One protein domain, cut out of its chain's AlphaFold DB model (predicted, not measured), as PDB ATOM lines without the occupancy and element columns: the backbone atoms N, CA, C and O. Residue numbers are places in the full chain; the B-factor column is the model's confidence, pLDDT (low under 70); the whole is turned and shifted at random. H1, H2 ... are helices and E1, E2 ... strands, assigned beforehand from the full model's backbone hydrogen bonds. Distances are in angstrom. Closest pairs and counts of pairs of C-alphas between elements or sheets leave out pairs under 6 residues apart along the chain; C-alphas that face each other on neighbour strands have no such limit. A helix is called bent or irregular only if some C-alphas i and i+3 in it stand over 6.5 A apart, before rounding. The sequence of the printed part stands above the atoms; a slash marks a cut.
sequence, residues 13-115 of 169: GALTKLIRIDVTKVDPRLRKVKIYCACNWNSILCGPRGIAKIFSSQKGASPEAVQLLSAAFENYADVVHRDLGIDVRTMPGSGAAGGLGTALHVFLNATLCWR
ATOM      1  N   GLY A  13      -6.960  -7.186  32.520       93.25
ATOM      2  CA  GLY A  13      -7.916  -8.133  33.105       93.25
ATOM      3  C   GLY A  13      -9.382  -7.777  32.827       93.25
ATOM      4  O   GLY A  13     -10.222  -8.671  32.730       93.25
ATOM      5  N   ALA A  14      -9.701  -6.495  32.616       96.44
ATOM      6  CA  ALA A  14     -11.055  -6.058  32.279       96.44
ATOM      7  C   ALA A  14     -11.506  -6.539  30.889       96.44
ATOM      8  O   ALA A  14     -12.709  -6.616  30.633       96.44
ATOM      9  N   LEU A  15     -10.564  -6.930  30.017       97.38
ATOM     10  CA  LEU A  15     -10.873  -7.501  28.706       97.38
ATOM     11  C   LEU A  15     -11.608  -8.842  28.809       97.38
ATOM     12  O   LEU A  15     -12.292  -9.202  27.864       97.38
ATOM     13  N   THR A  16     -11.577  -9.535  29.953       97.38
ATOM     14  CA  THR A  16     -12.431 -10.718  30.196       97.38
ATOM     15  C   THR A  16     -13.926 -10.405  30.132       97.38
ATOM     16  O   THR A  16     -14.727 -11.274  29.813       97.38
ATOM     17  N   LYS A  17     -14.310  -9.157  30.424       97.56
ATOM     18  CA  LYS A  17     -15.701  -8.684  30.400       97.56
ATOM     19  C   LYS A  17     -16.055  -7.964  29.103       97.56
ATOM     20  O   LYS A  17     -17.175  -7.475  28.969       97.56
ATOM     21  N   LEU A  18     -15.108  -7.827  28.174       98.19
ATOM     22  CA  LEU A  18     -15.361  -7.177  26.897       98.19
ATOM     23  C   LEU A  18     -16.300  -8.055  26.071       98.19
ATOM     24  O   LEU A  18     -15.984  -9.204  25.797       98.19
ATOM     25  N   ILE A  19     -17.425  -7.496  25.636       97.81
ATOM     26  CA  ILE A  19     -18.375  -8.216  24.785       97.81
ATOM     27  C   ILE A  19     -18.634  -7.552  23.453       97.81
ATOM     28  O   ILE A  19     -19.302  -8.167  22.640       97.81
ATOM     29  N   ARG A  20     -18.225  -6.298  23.252       97.38
ATOM     30  CA  ARG A  20     -18.487  -5.545  22.021       97.38
ATOM     31  C   ARG A  20     -17.488  -4.421  21.843       97.38
ATOM     32  O   ARG A  20     -17.213  -3.681  22.792       97.38
ATOM     33  N   ILE A  21     -17.019  -4.248  20.623       97.38
ATOM     34  CA  ILE A  21     -16.204  -3.133  20.173       97.38
ATOM     35  C   ILE A  21     -17.045  -2.276  19.224       97.38
ATOM     36  O   ILE A  21     -17.761  -2.778  18.364       97.38
ATOM     37  N   ASP A  22     -16.973  -0.961  19.406       94.31
ATOM     38  CA  ASP A  22     -17.630   0.014  18.540       94.31
ATOM     39  C   ASP A  22     -16.606   1.074  18.134       94.31
ATOM     40  O   ASP A  22     -16.061   1.786  18.979       94.31
ATOM     41  N   VAL A  23     -16.332   1.146  16.831       93.38
ATOM     42  CA  VAL A  23     -15.342   2.054  16.236       93.38
ATOM     43  C   VAL A  23     -15.979   3.266  15.555       93.38
ATOM     44  O   VAL A  23     -15.272   4.064  14.947       93.38
ATOM     45  N   THR A  24     -17.299   3.445  15.657       92.25
ATOM     46  CA  THR A  24     -18.021   4.560  15.008       92.25
ATOM     47  C   THR A  24     -17.563   5.938  15.491       92.25
ATOM     48  O   THR A  24     -17.659   6.911  14.749       92.25
ATOM     49  N   LYS A  25     -17.026   6.019  16.715       92.19
ATOM     50  CA  LYS A  25     -16.503   7.253  17.323       92.19
ATOM     51  C   LYS A  25     -14.998   7.458  17.132       92.19
ATOM     52  O   LYS A  25     -14.457   8.433  17.648       92.19
ATOM     53  N   VAL A  26     -14.307   6.555  16.433       92.25
ATOM     54  CA  VAL A  26     -12.892   6.750  16.090       92.25
ATOM     55  C   VAL A  26     -12.779   7.912  15.103       92.25
ATOM     56  O   VAL A  26     -13.544   7.987  14.142       92.25
ATOM     57  N   ASP A  27     -11.820   8.813  15.331       93.75
ATOM     58  CA  ASP A  27     -11.625   9.988  14.480       93.75
ATOM     59  C   ASP A  27     -11.378   9.567  13.016       93.75
ATOM     60  O   ASP A  27     -10.390   8.881  12.723       93.75
ATOM     61  N   PRO A  28     -12.233   9.983  12.064       91.19
ATOM     62  CA  PRO A  28     -12.133   9.550  10.675       91.19
ATOM     63  C   PRO A  28     -10.843  10.014   9.986       91.19
ATOM     64  O   PRO A  28     -10.445   9.421   8.981       91.19
ATOM     65  N   ARG A  29     -10.152  11.040  10.508       93.19
ATOM     66  CA  ARG A  29      -8.853  11.491   9.983       93.19
ATOM     67  C   ARG A  29      -7.782  10.418  10.134       93.19
ATOM     68  O   ARG A  29      -6.912  10.330   9.274       93.19
ATOM     69  N   LEU A  30      -7.877   9.563  11.152       91.06
ATOM     70  CA  LEU A  30      -6.923   8.474  11.381       91.06
ATOM     71  C   LEU A  30      -6.911   7.470  10.223       91.06
ATOM     72  O   LEU A  30      -5.857   6.951   9.881       91.06
ATOM     73  N   ARG A  31      -8.040   7.283   9.525       86.31
ATOM     74  CA  ARG A  31      -8.102   6.431   8.322       86.31
ATOM     75  C   ARG A  31      -7.333   7.001   7.127       86.31
ATOM     76  O   ARG A  31      -7.036   6.265   6.193       86.31
ATOM     77  N   LYS A  32      -7.036   8.304   7.128       90.19
ATOM     78  CA  LYS A  32      -6.325   8.998   6.040       90.19
ATOM     79  C   LYS A  32      -4.824   9.132   6.301       90.19
ATOM     80  O   LYS A  32      -4.086   9.518   5.397       90.19
ATOM     81  N   VAL A  33      -4.368   8.833   7.516       94.00
ATOM     82  CA  VAL A  33      -2.962   8.947   7.908       94.00
ATOM     83  C   VAL A  33      -2.309   7.572   7.845       94.00
ATOM     84  O   VAL A  33      -2.845   6.590   8.347       94.00
ATOM     85  N   LYS A  34      -1.120   7.496   7.243       91.88
ATOM     86  CA  LYS A  34      -0.299   6.282   7.295       91.88
ATOM     87  C   LYS A  34       0.458   6.254   8.614       91.88
ATOM     88  O   LYS A  34       1.396   7.025   8.803       91.88
ATOM     89  N   ILE A  35       0.058   5.357   9.507       93.31
ATOM     90  CA  ILE A  35       0.709   5.166  10.802       93.31
ATOM     91  C   ILE A  35       1.582   3.917  10.716       93.31
ATOM     92  O   ILE A  35       1.092   2.827  10.429       93.31
ATOM     93  N   TYR A  36       2.879   4.081  10.967       92.25
ATOM     94  CA  TYR A  36       3.830   2.979  11.072       92.25
ATOM     95  C   TYR A  36       4.214   2.801  12.536       92.25
ATOM     96  O   TYR A  36       4.694   3.740  13.170       92.25
ATOM     97  N   CYS A  37       4.005   1.602  13.073       93.44
ATOM     98  CA  CYS A  37       4.415   1.257  14.427       93.44
ATOM     99  C   CYS A  37       5.620   0.321  14.360       93.44
ATOM    100  O   CYS A  37       5.494  -0.846  13.993       93.44
ATOM    101  N   ALA A  38       6.788   0.851  14.711       92.12
ATOM    102  CA  ALA A  38       7.986   0.058  14.927       92.12
ATOM    103  C   ALA A  38       7.848  -0.711  16.246       92.12
ATOM    104  O   ALA A  38       7.855  -0.108  17.320       92.12
ATOM    105  N   CYS A  39       7.736  -2.034  16.180       91.38
ATOM    106  CA  CYS A  39       7.491  -2.862  17.358       91.38
ATOM    107  C   CYS A  39       8.347  -4.136  17.371       91.38
ATOM    108  O   CYS A  39       9.031  -4.453  16.397       91.38
ATOM    109  N   ASN A  40       8.312  -4.878  18.485       88.50
ATOM    110  CA  ASN A  40       8.811  -6.253  18.497       88.50
ATOM    111  C   ASN A  40       7.861  -7.110  17.647       88.50
ATOM    112  O   ASN A  40       6.777  -7.482  18.091       88.50
ATOM    113  N   TRP A  41       8.273  -7.386  16.414       87.75
ATOM    114  CA  TRP A  41       7.479  -8.093  15.412       87.75
ATOM    115  C   TRP A  41       7.144  -9.537  15.802       87.75
ATOM    116  O   TRP A  41       6.111 -10.066  15.403       87.75
ATOM    117  N   ASN A  42       7.972 -10.168  16.633       89.62
ATOM    118  CA  ASN A  42       7.757 -11.548  17.067       89.62
ATOM    119  C   ASN A  42       6.728 -11.665  18.201       89.62
ATOM    120  O   ASN A  42       6.289 -12.765  18.527       89.62
ATOM    121  N   SER A  43       6.340 -10.545  18.820       93.00
ATOM    122  CA  SER A  43       5.357 -10.538  19.902       93.00
ATOM    123  C   SER A  43       3.948 -10.755  19.361       93.00
ATOM    124  O   SER A  43       3.408  -9.888  18.679       93.00
ATOM    125  N   ILE A  44       3.321 -11.870  19.728       97.19
ATOM    126  CA  ILE A  44       1.930 -12.188  19.379       97.19
ATOM    127  C   ILE A  44       1.011 -12.073  20.598       97.19
ATOM    128  O   ILE A  44       1.458 -12.190  21.739       97.19
ATOM    129  N   LEU A  45      -0.271 -11.798  20.371       97.56
ATOM    130  CA  LEU A  45      -1.240 -11.523  21.432       97.56
ATOM    131  C   LEU A  45      -1.607 -12.790  22.227       97.56
ATOM    132  O   LEU A  45      -1.575 -12.777  23.459       97.56
ATOM    133  N   CYS A  46      -1.913 -13.877  21.520       97.62
ATOM    134  CA  CYS A  46      -2.565 -15.077  22.048       97.62
ATOM    135  C   CYS A  46      -1.724 -16.352  21.851       97.62
ATOM    136  O   CYS A  46      -0.661 -16.342  21.226       97.62
ATOM    137  N   GLY A  47      -2.221 -17.480  22.372       94.62
ATOM    138  CA  GLY A  47      -1.628 -18.800  22.156       94.62
ATOM    139  C   GLY A  47      -0.472 -19.167  23.102       94.62
ATOM    140  O   GLY A  47      -0.279 -18.543  24.151       94.62
ATOM    141  N   PRO A  48       0.293 -20.233  22.794       92.06
ATOM    142  CA  PRO A  48       1.359 -20.736  23.670       92.06
ATOM    143  C   PRO A  48       2.501 -19.737  23.885       92.06
ATOM    144  O   PRO A  48       3.037 -19.653  24.984       92.06
ATOM    145  N   ARG A  49       2.822 -18.941  22.856       92.50
ATOM    146  CA  ARG A  49       3.840 -17.873  22.893       92.50
ATOM    147  C   ARG A  49       3.233 -16.468  23.009       92.50
ATOM    148  O   ARG A  49       3.879 -15.487  22.654       92.50
ATOM    149  N   GLY A  50       1.979 -16.374  23.457       95.06
ATOM    150  CA  GLY A  50       1.279 -15.102  23.619       95.06
ATOM    151  C   GLY A  50       1.964 -14.187  24.634       95.06
ATOM    152  O   GLY A  50       2.574 -14.654  25.599       95.06
ATOM    153  N   ILE A  51       1.827 -12.874  24.444       94.50
ATOM    154  CA  ILE A  51       2.537 -11.856  25.230       94.50
ATOM    155  C   ILE A  51       2.295 -11.996  26.736       94.50
ATOM    156  O   ILE A  51       3.220 -11.808  27.527       94.50
ATOM    157  N   ALA A  52       1.079 -12.389  27.129       94.06
ATOM    158  CA  ALA A  52       0.752 -12.637  28.524       94.06
ATOM    159  C   ALA A  52       1.661 -13.712  29.125       94.06
ATOM    160  O   ALA A  52       2.141 -13.519  30.225       94.06
ATOM    161  N   LYS A  53       1.974 -14.804  28.424       92.00
ATOM    162  CA  LYS A  53       2.778 -15.906  28.980       92.00
ATOM    163  C   LYS A  53       4.276 -15.608  28.984       92.00
ATOM    164  O   LYS A  53       4.970 -16.028  29.900       92.00
ATOM    165  N   ILE A  54       4.758 -14.876  27.980       88.81
ATOM    166  CA  ILE A  54       6.195 -14.628  27.795       88.81
ATOM    167  C   ILE A  54       6.706 -13.476  28.673       88.81
ATOM    168  O   ILE A  54       7.793 -13.575  29.229       88.81
ATOM    169  N   PHE A  55       5.941 -12.388  28.822       79.25
ATOM    170  CA  PHE A  55       6.465 -11.140  29.405       79.25
ATOM    171  C   PHE A  55       5.861 -10.738  30.753       79.25
ATOM    172  O   PHE A  55       6.318  -9.770  31.359       79.25
ATOM    173  N   SER A  56       4.819 -11.415  31.231       74.56
ATOM    174  CA  SER A  56       4.187 -11.046  32.506       74.56
ATOM    175  C   SER A  56       4.989 -11.524  33.723       74.56
ATOM    176  O   SER A  56       5.078 -10.790  34.706       74.56
ATOM    177  N   SER A  57       5.642 -12.688  33.639       68.50
ATOM    178  CA  SER A  57       6.489 -13.238  34.708       68.50
ATOM    179  C   SER A  57       7.692 -12.339  35.002       68.50
ATOM    180  O   SER A  57       7.955 -12.019  36.157       68.50
ATOM    181  N   GLN A  58       8.345 -11.818  33.957       74.88
ATOM    182  CA  GLN A  58       9.437 -10.838  34.073       74.88
ATOM    183  C   GLN A  58       9.004  -9.522  34.738       74.88
ATOM    184  O   GLN A  58       9.838  -8.774  35.239       74.88
ATOM    185  N   LYS A  59       7.700  -9.225  34.742       75.75
ATOM    186  CA  LYS A  59       7.113  -8.028  35.358       75.75
ATOM    187  C   LYS A  59       6.496  -8.307  36.732       75.75
ATOM    188  O   LYS A  59       5.773  -7.458  37.246       75.75
ATOM    189  N   GLY A  60       6.759  -9.481  37.311       80.38
ATOM    190  CA  GLY A  60       6.284  -9.857  38.643       80.38
ATOM    191  C   GLY A  60       4.809 -10.262  38.707       80.38
ATOM    192  O   GLY A  60       4.223 -10.233  39.787       80.38
ATOM    193  N   ALA A  61       4.179 -10.621  37.583       85.75
ATOM    194  CA  ALA A  61       2.814 -11.140  37.603       85.75
ATOM    195  C   ALA A  61       2.772 -12.544  38.226       85.75
ATOM    196  O   ALA A  61       3.577 -13.409  37.874       85.75
ATOM    197  N   SER A  62       1.800 -12.787  39.110       91.56
ATOM    198  CA  SER A  62       1.547 -14.130  39.636       91.56
ATOM    199  C   SER A  62       1.029 -15.062  38.528       91.56
ATOM    200  O   SER A  62       0.435 -14.579  37.557       91.56
ATOM    201  N   PRO A  63       1.195 -16.392  38.651       91.75
ATOM    202  CA  PRO A  63       0.661 -17.354  37.684       91.75
ATOM    203  C   PRO A  63      -0.835 -17.166  37.388       91.75
ATOM    204  O   PRO A  63      -1.259 -17.259  36.237       91.75
ATOM    205  N   GLU A  64      -1.632 -16.828  38.401       93.50
ATOM    206  CA  GLU A  64      -3.068 -16.560  38.277       93.50
ATOM    207  C   GLU A  64      -3.322 -15.297  37.449       93.50
ATOM    208  O   GLU A  64      -4.193 -15.284  36.578       93.50
ATOM    209  N   ALA A  65      -2.527 -14.241  37.662       92.38
ATOM    210  CA  ALA A  65      -2.601 -13.024  36.862       92.38
ATOM    211  C   ALA A  65      -2.217 -13.285  35.397       92.38
ATOM    212  O   ALA A  65      -2.845 -12.732  34.490       92.38
ATOM    213  N   VAL A  66      -1.236 -14.161  35.149       94.06
ATOM    214  CA  VAL A  66      -0.858 -14.588  33.794       94.06
ATOM    215  C   VAL A  66      -2.010 -15.315  33.105       94.06
ATOM    216  O   VAL A  66      -2.339 -14.998  31.960       94.06
ATOM    217  N   GLN A  67      -2.638 -16.272  33.792       94.38
ATOM    218  CA  GLN A  67      -3.773 -17.027  33.259       94.38
ATOM    219  C   GLN A  67      -4.964 -16.113  32.967       94.38
ATOM    220  O   GLN A  67      -5.521 -16.167  31.868       94.38
ATOM    221  N   LEU A  68      -5.298 -15.221  33.906       95.44
ATOM    222  CA  LEU A  68      -6.363 -14.237  33.739       95.44
ATOM    223  C   LEU A  68      -6.104 -13.348  32.522       95.44
ATOM    224  O   LEU A  68      -6.987 -13.187  31.683       95.44
ATOM    225  N   LEU A  69      -4.896 -12.790  32.399       95.56
ATOM    226  CA  LEU A  69      -4.545 -11.915  31.284       95.56
ATOM    227  C   LEU A  69      -4.528 -12.668  29.948       95.56
ATOM    228  O   LEU A  69      -4.988 -12.133  28.942       95.56
ATOM    229  N   SER A  70      -4.045 -13.914  29.935       96.31
ATOM    230  CA  SER A  70      -4.089 -14.764  28.744       96.31
ATOM    231  C   SER A  70      -5.532 -14.979  28.290       96.31
ATOM    232  O   SER A  70      -5.826 -14.739  27.125       96.31
ATOM    233  N   ALA A  71      -6.441 -15.360  29.192       97.19
ATOM    234  CA  ALA A  71      -7.859 -15.528  28.868       97.19
ATOM    235  C   ALA A  71      -8.509 -14.210  28.413       97.19
ATOM    236  O   ALA A  71      -9.305 -14.192  27.475       97.19
ATOM    237  N   ALA A  72      -8.127 -13.091  29.032       97.69
ATOM    238  CA  ALA A  72      -8.603 -11.767  28.656       97.69
ATOM    239  C   ALA A  72      -8.203 -11.394  27.217       97.69
ATOM    240  O   ALA A  72      -9.012 -10.833  26.481       97.69
ATOM    241  N   PHE A  73      -6.980 -11.732  26.796       97.94
ATOM    242  CA  PHE A  73      -6.522 -11.516  25.424       97.94
ATOM    243  C   PHE A  73      -7.154 -12.470  24.412       97.94
ATOM    244  O   PHE A  73      -7.447 -12.030  23.304       97.94
ATOM    245  N   GLU A  74      -7.414 -13.728  24.781       98.25
ATOM    246  CA  GLU A  74      -8.187 -14.647  23.936       98.25
ATOM    247  C   GLU A  74      -9.590 -14.079  23.659       98.25
ATOM    248  O   GLU A  74      -9.974 -13.951  22.498       98.25
ATOM    249  N   ASN A  75     -10.298 -13.623  24.703       98.44
ATOM    250  CA  ASN A  75     -11.605 -12.981  24.550       98.44
ATOM    251  C   ASN A  75     -11.519 -11.675  23.743       98.44
ATOM    252  O   ASN A  75     -12.366 -11.397  22.898       98.44
ATOM    253  N   TYR A  76     -10.484 -10.863  23.972       98.38
ATOM    254  CA  TYR A  76     -10.283  -9.645  23.192       98.38
ATOM    255  C   TYR A  76     -10.140  -9.951  21.698       98.38
ATOM    256  O   TYR A  76     -10.789  -9.302  20.881       98.38
ATOM    257  N   ALA A  77      -9.342 -10.958  21.343       98.44
ATOM    258  CA  ALA A  77      -9.170 -11.366  19.958       98.44
ATOM    259  C   ALA A  77     -10.463 -11.925  19.342       98.44
ATOM    260  O   ALA A  77     -10.762 -11.583  18.200       98.44
ATOM    261  N   ASP A  78     -11.258 -12.698  20.093       98.50
ATOM    262  CA  ASP A  78     -12.585 -13.153  19.645       98.50
ATOM    263  C   ASP A  78     -13.506 -11.983  19.310       98.50
ATOM    264  O   ASP A  78     -14.116 -11.946  18.242       98.50
ATOM    265  N   VAL A  79     -13.593 -10.999  20.208       98.38
ATOM    266  CA  VAL A  79     -14.463  -9.836  20.008       98.38
ATOM    267  C   VAL A  79     -13.977  -8.983  18.836       98.38
ATOM    268  O   VAL A  79     -14.800  -8.528  18.046       98.38
ATOM    269  N   VAL A  80     -12.661  -8.787  18.681       98.31
ATOM    270  CA  VAL A  80     -12.090  -8.084  17.518       98.31
ATOM    271  C   VAL A  80     -12.440  -8.812  16.222       98.31
ATOM    272  O   VAL A  80     -12.913  -8.176  15.280       98.31
ATOM    273  N   HIS A  81     -12.255 -10.131  16.173       98.38
ATOM    274  CA  HIS A  81     -12.563 -10.917  14.984       98.38
ATOM    275  C   HIS A  81     -14.054 -10.860  14.646       98.38
ATOM    276  O   HIS A  81     -14.418 -10.589  13.504       98.38
ATOM    277  N   ARG A  82     -14.923 -11.030  15.644       98.19
ATOM    278  CA  ARG A  82     -16.375 -11.002  15.462       98.19
ATOM    279  C   ARG A  82     -16.890  -9.633  15.013       98.19
ATOM    280  O   ARG A  82     -17.715  -9.570  14.109       98.19
ATOM    281  N   ASP A  83     -16.441  -8.551  15.649       97.88
ATOM    282  CA  ASP A  83     -17.012  -7.216  15.413       97.88
ATOM    283  C   ASP A  83     -16.372  -6.483  14.237       97.88
ATOM    284  O   ASP A  83     -17.017  -5.634  13.623       97.88
ATOM    285  N   LEU A  84     -15.102  -6.773  13.942       96.44
ATOM    286  CA  LEU A  84     -14.314  -6.032  12.955       96.44
ATOM    287  C   LEU A  84     -13.767  -6.915  11.827       96.44
ATOM    288  O   LEU A  84     -13.235  -6.379  10.859       96.44
ATOM    289  N   GLY A  85     -13.892  -8.242  11.921       97.19
ATOM    290  CA  GLY A  85     -13.440  -9.181  10.888       97.19
ATOM    291  C   GLY A  85     -11.923  -9.377  10.823       97.19
ATOM    292  O   GLY A  85     -11.425  -9.911   9.837       97.19
ATOM    293  N   ILE A  86     -11.172  -8.940  11.841       97.06
ATOM    294  CA  ILE A  86      -9.701  -8.983  11.854       97.06
ATOM    295  C   ILE A  86      -9.237 -10.050  12.847       97.06
ATOM    296  O   ILE A  86      -9.566  -9.978  14.028       97.06
ATOM    297  N   ASP A  87      -8.452 -11.030  12.397       97.31
ATOM    298  CA  ASP A  87      -7.787 -11.972  13.305       97.31
ATOM    299  C   ASP A  87      -6.431 -11.415  13.762       97.31
ATOM    300  O   ASP A  87      -5.513 -11.200  12.971       97.31
ATOM    301  N   VAL A  88      -6.314 -11.178  15.066       97.81
ATOM    302  CA  VAL A  88      -5.135 -10.580  15.707       97.81
ATOM    303  C   VAL A  88      -4.386 -11.555  16.610       97.81
ATOM    304  O   VAL A  88      -3.353 -11.194  17.182       97.81
ATOM    305  N   ARG A  89      -4.877 -12.793  16.747       97.75
ATOM    306  CA  ARG A  89      -4.400 -13.773  17.736       97.75
ATOM    307  C   ARG A  89      -2.906 -14.015  17.626       97.75
ATOM    308  O   ARG A  89      -2.172 -13.915  18.609       97.75
ATOM    309  N   THR A  90      -2.472 -14.305  16.409       96.75
ATOM    310  CA  THR A  90      -1.096 -14.677  16.068       96.75
ATOM    311  C   THR A  90      -0.474 -13.727  15.050       96.75
ATOM    312  O   THR A  90       0.627 -13.982  14.566       96.75
ATOM    313  N   MET A  91      -1.153 -12.616  14.744       96.81
ATOM    314  CA  MET A  91      -0.629 -11.593  13.850       96.81
ATOM    315  C   MET A  91       0.715 -11.066  14.389       96.81
ATOM    316  O   MET A  91       0.799 -10.704  15.565       96.81
ATOM    317  N   PRO A  92       1.772 -10.986  13.561       95.44
ATOM    318  CA  PRO A  92       3.058 -10.458  13.998       95.44
ATOM    319  C   PRO A  92       2.941  -9.053  14.600       95.44
ATOM    320  O   PRO A  92       2.260  -8.178  14.067       95.44
ATOM    321  N   GLY A  93       3.592  -8.844  15.740       95.50
ATOM    322  CA  GLY A  93       3.559  -7.594  16.495       95.50
ATOM    323  C   GLY A  93       2.265  -7.338  17.271       95.50
ATOM    324  O   GLY A  93       2.212  -6.356  18.011       95.50
ATOM    325  N   SER A  94       1.237  -8.189  17.173       97.38
ATOM    326  CA  SER A  94      -0.043  -7.960  17.857       97.38
ATOM    327  C   SER A  94       0.100  -7.915  19.381       97.38
ATOM    328  O   SER A  94      -0.534  -7.102  20.054       97.38
ATOM    329  N   GLY A  95       1.026  -8.700  19.933       95.75
ATOM    330  CA  GLY A  95       1.344  -8.710  21.358       95.75
ATOM    331  C   GLY A  95       2.211  -7.541  21.817       95.75
ATOM    332  O   GLY A  95       2.374  -7.349  23.022       95.75
ATOM    333  N   ALA A  96       2.780  -6.749  20.905       94.25
ATOM    334  CA  ALA A  96       3.746  -5.719  21.260       94.25
ATOM    335  C   ALA A  96       3.197  -4.742  22.310       94.25
ATOM    336  O   ALA A  96       2.032  -4.335  22.266       94.25
ATOM    337  N   ALA A  97       4.062  -4.386  23.266       91.81
ATOM    338  CA  ALA A  97       3.729  -3.541  24.411       91.81
ATOM    339  C   ALA A  97       2.458  -3.998  25.164       91.81
ATOM    340  O   ALA A  97       1.658  -3.179  25.603       91.81
ATOM    341  N   GLY A  98       2.275  -5.315  25.325       91.31
ATOM    342  CA  GLY A  98       1.151  -5.874  26.084       91.31
ATOM    343  C   GLY A  98      -0.180  -5.824  25.335       91.31
ATOM    344  O   GLY A  98      -1.213  -5.601  25.956       91.31
ATOM    345  N   GLY A  99      -0.159  -5.995  24.012       93.94
ATOM    346  CA  GLY A  99      -1.362  -5.964  23.173       93.94
ATOM    347  C   GLY A  99      -1.708  -4.588  22.597       93.94
ATOM    348  O   GLY A  99      -2.713  -4.446  21.898       93.94
ATOM    349  N   LEU A 100      -0.876  -3.569  22.834       95.31
ATOM    350  CA  LEU A 100      -1.033  -2.263  22.191       95.31
ATOM    351  C   LEU A 100      -0.862  -2.366  20.669       95.31
ATOM    352  O   LEU A 100      -1.556  -1.663  19.942       95.31
ATOM    353  N   GLY A 101      -0.003  -3.270  20.181       96.38
ATOM    354  CA  GLY A 101       0.133  -3.556  18.748       96.38
ATOM    355  C   GLY A 101      -1.209  -3.894  18.090       96.38
ATOM    356  O   GLY A 101      -1.576  -3.278  17.089       96.38
ATOM    357  N   THR A 102      -1.997  -4.776  18.712       97.31
ATOM    358  CA  THR A 102      -3.382  -5.060  18.302       97.31
ATOM    359  C   THR A 102      -4.233  -3.798  18.243       97.31
ATOM    360  O   THR A 102      -4.876  -3.548  17.230       97.31
ATOM    361  N   ALA A 103      -4.239  -2.980  19.297       95.31
ATOM    362  CA  ALA A 103      -5.068  -1.775  19.338       95.31
ATOM    363  C   ALA A 103      -4.679  -0.756  18.249       95.31
ATOM    364  O   ALA A 103      -5.552  -0.207  17.580       95.31
ATOM    365  N   LEU A 104      -3.380  -0.534  18.027       96.12
ATOM    366  CA  LEU A 104      -2.889   0.358  16.974       96.12
ATOM    367  C   LEU A 104      -3.291  -0.149  15.586       96.12
ATOM    368  O   LEU A 104      -3.748   0.632  14.752       96.12
ATOM    369  N   HIS A 105      -3.152  -1.451  15.343       95.69
ATOM    370  CA  HIS A 105      -3.536  -2.048  14.072       95.69
ATOM    371  C   HIS A 105      -5.047  -1.943  13.829       95.69
ATOM    372  O   HIS A 105      -5.480  -1.395  12.820       95.69
ATOM    373  N   VAL A 106      -5.848  -2.399  14.791       95.31
ATOM    374  CA  VAL A 106      -7.302  -2.529  14.664       95.31
ATOM    375  C   VAL A 106      -8.005  -1.172  14.640       95.31
ATOM    376  O   VAL A 106      -8.904  -0.956  13.831       95.31
ATOM    377  N   PHE A 107      -7.616  -0.242  15.517       93.81
ATOM    378  CA  PHE A 107      -8.342   1.022  15.683       93.81
ATOM    379  C   PHE A 107      -7.760   2.169  14.871       93.81
ATOM    380  O   PHE A 107      -8.505   3.059  14.465       93.81
ATOM    381  N   LEU A 108      -6.448   2.169  14.630       94.31
ATOM    382  CA  LEU A 108      -5.775   3.258  13.917       94.31
ATOM    383  C   LEU A 108      -5.339   2.863  12.505       94.31
ATOM    384  O   LEU A 108      -4.713   3.673  11.825       94.31
ATOM    385  N   ASN A 109      -5.645   1.637  12.066       92.69
ATOM    386  CA  ASN A 109      -5.173   1.085  10.796       92.69
ATOM    387  C   ASN A 109      -3.638   1.168  10.662       92.69
ATOM    388  O   ASN A 109      -3.094   1.423   9.584       92.69
ATOM    389  N   ALA A 110      -2.926   1.018  11.784       95.00
ATOM    390  CA  ALA A 110      -1.478   1.109  11.790       95.00
ATOM    391  C   ALA A 110      -0.854  -0.117  11.113       95.00
ATOM    392  O   ALA A 110      -1.249  -1.264  11.340       95.00
ATOM    393  N   THR A 111       0.188   0.131  10.325       93.81
ATOM    394  CA  THR A 111       1.086  -0.918   9.849       93.81
ATOM    395  C   THR A 111       2.099  -1.198  10.947       93.81
ATOM    396  O   THR A 111       2.981  -0.379  11.219       93.81
ATOM    397  N   LEU A 112       1.961  -2.352  11.594       94.75
ATOM    398  CA  LEU A 112       3.018  -2.875  12.448       94.75
ATOM    399  C   LEU A 112       4.211  -3.218  11.548       94.75
ATOM    400  O   LEU A 112       4.026  -3.674  10.419       94.75
ATOM    401  N   CYS A 113       5.430  -2.982  12.012       91.62
ATOM    402  CA  CYS A 113       6.633  -3.287  11.243       91.62
ATOM    403  C   CYS A 113       7.845  -3.472  12.154       91.62
ATOM    404  O   CYS A 113       7.841  -3.076  13.326       91.62
ATOM    405  N   TRP A 114       8.909  -4.053  11.598       88.06
ATOM    406  CA  TRP A 114      10.191  -4.088  12.283       88.06
ATOM    407  C   TRP A 114      10.723  -2.676  12.482       88.06
ATOM    408  O   TRP A 114      10.606  -1.811  11.613       88.06
ATOM    409  N   ARG A 115      11.414  -2.467  13.605       82.19
ATOM    410  CA  ARG A 115      12.148  -1.220  13.864       82.19
ATOM    411  C   ARG A 115      13.091  -0.874  12.712       82.19
ATOM    412  O   ARG A 115      13.162   0.284  12.306       82.19
TER     413      ARG A 115
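What this domain is: This is residues 13 to 115 of the 169 residues of an uncharacterized protein of Cyanobacteria bacterium 13_1_40CM_2_61_4 (UniProt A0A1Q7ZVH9). Two helices run the same way with a gap between their lines, the long H4 and the shorter H5; H5 lies between H4 and a small sheet of two strands, E1 and E2. Short H1 packs on H4, short H3 packs on both H4 and H5, and H2 lies far out beyond one end of H5. The printed part has 103 residues with five named helices and two named strands, in the order H1 H2 E1 H3 H4 H5 E2; the sheet has the order E1, E2 and is parallel, and the class is mostly helix. The whole is compact, with a radius of gyration of the C-alphas of 13.6 A and spans of 42 by 33 by 19 A.

How they stand to each other: H1, residues 13 to 17, touches H4, residues 63 to 84, which meets it with residues 68 to 76 alone; the closest C-alphas are those of Thr 16 and Ala 72, 4.3 A apart. H2, residues 28 to 32, is close to but not clearly touching H5, residues 96 to 108; the closest C-alphas, of Leu 30 and Leu 108, are 5.9 A apart. E1, residues 36 to 39, and E2, residues 111 to 114, are parallel neighbours at 43 degrees; N 37 and O 111 are 2.9 A apart and N 39 and O 113 3.0 A, both within hydrogen-bond range. The closest C-alphas of E1 and H5, those of Cys 39 and Ala 96, are 6.1 A apart. H3, residues 51 to 55, touches residues 66 to 73 alone of H4, closest at the C-alphas of Ala 52 and Ser 70, 5.3 A apart. H3 also touches residues 96 to 99 alone of H5, closest at the C-alphas of Ile 51 and Gly 98, 6.2 A apart. H4 and H5 are close but not clearly touching, at a shallow tilt of 14 degrees, the same way; their closest C-alphas, of Val 80 and Val 106, are 7.9 A apart. E1, H3, H4, H5 and E2 form a strand-helix-strand unit, two parallel neighbour strands with helices between them along the chain. Every O i to N i+4 pair is within hydrogen-bond range in H3 and H4, against 7 of 9 in H5 and 0 of 1 in both H1 and H2, each of which has 2 of 2 O i to N i+3 pairs within range.

Where its parts are: H1 begins at C-alpha 13, (-7.916, -8.133, 33.105). H4 is 31.0 A long from C-alpha 63 at (0.661, -17.354, 37.684). H5 is 15.0 A long and irregular, C-alphas 98 and 101 being 7.8 A apart. E1 is 9.3 A long and E2 9.9 A, ending at C-alpha 114, (10.191, -4.088, 12.283).

The domain as a whole: The C-alphas farthest apart are those of Lys 32 and Pro 63, 41.8 A. The printed part has no cut, and the links E1 to H3 and H4 to H5 are long. Mean pLDDT of the printed part is 93.4; residue 57 alone is under 70.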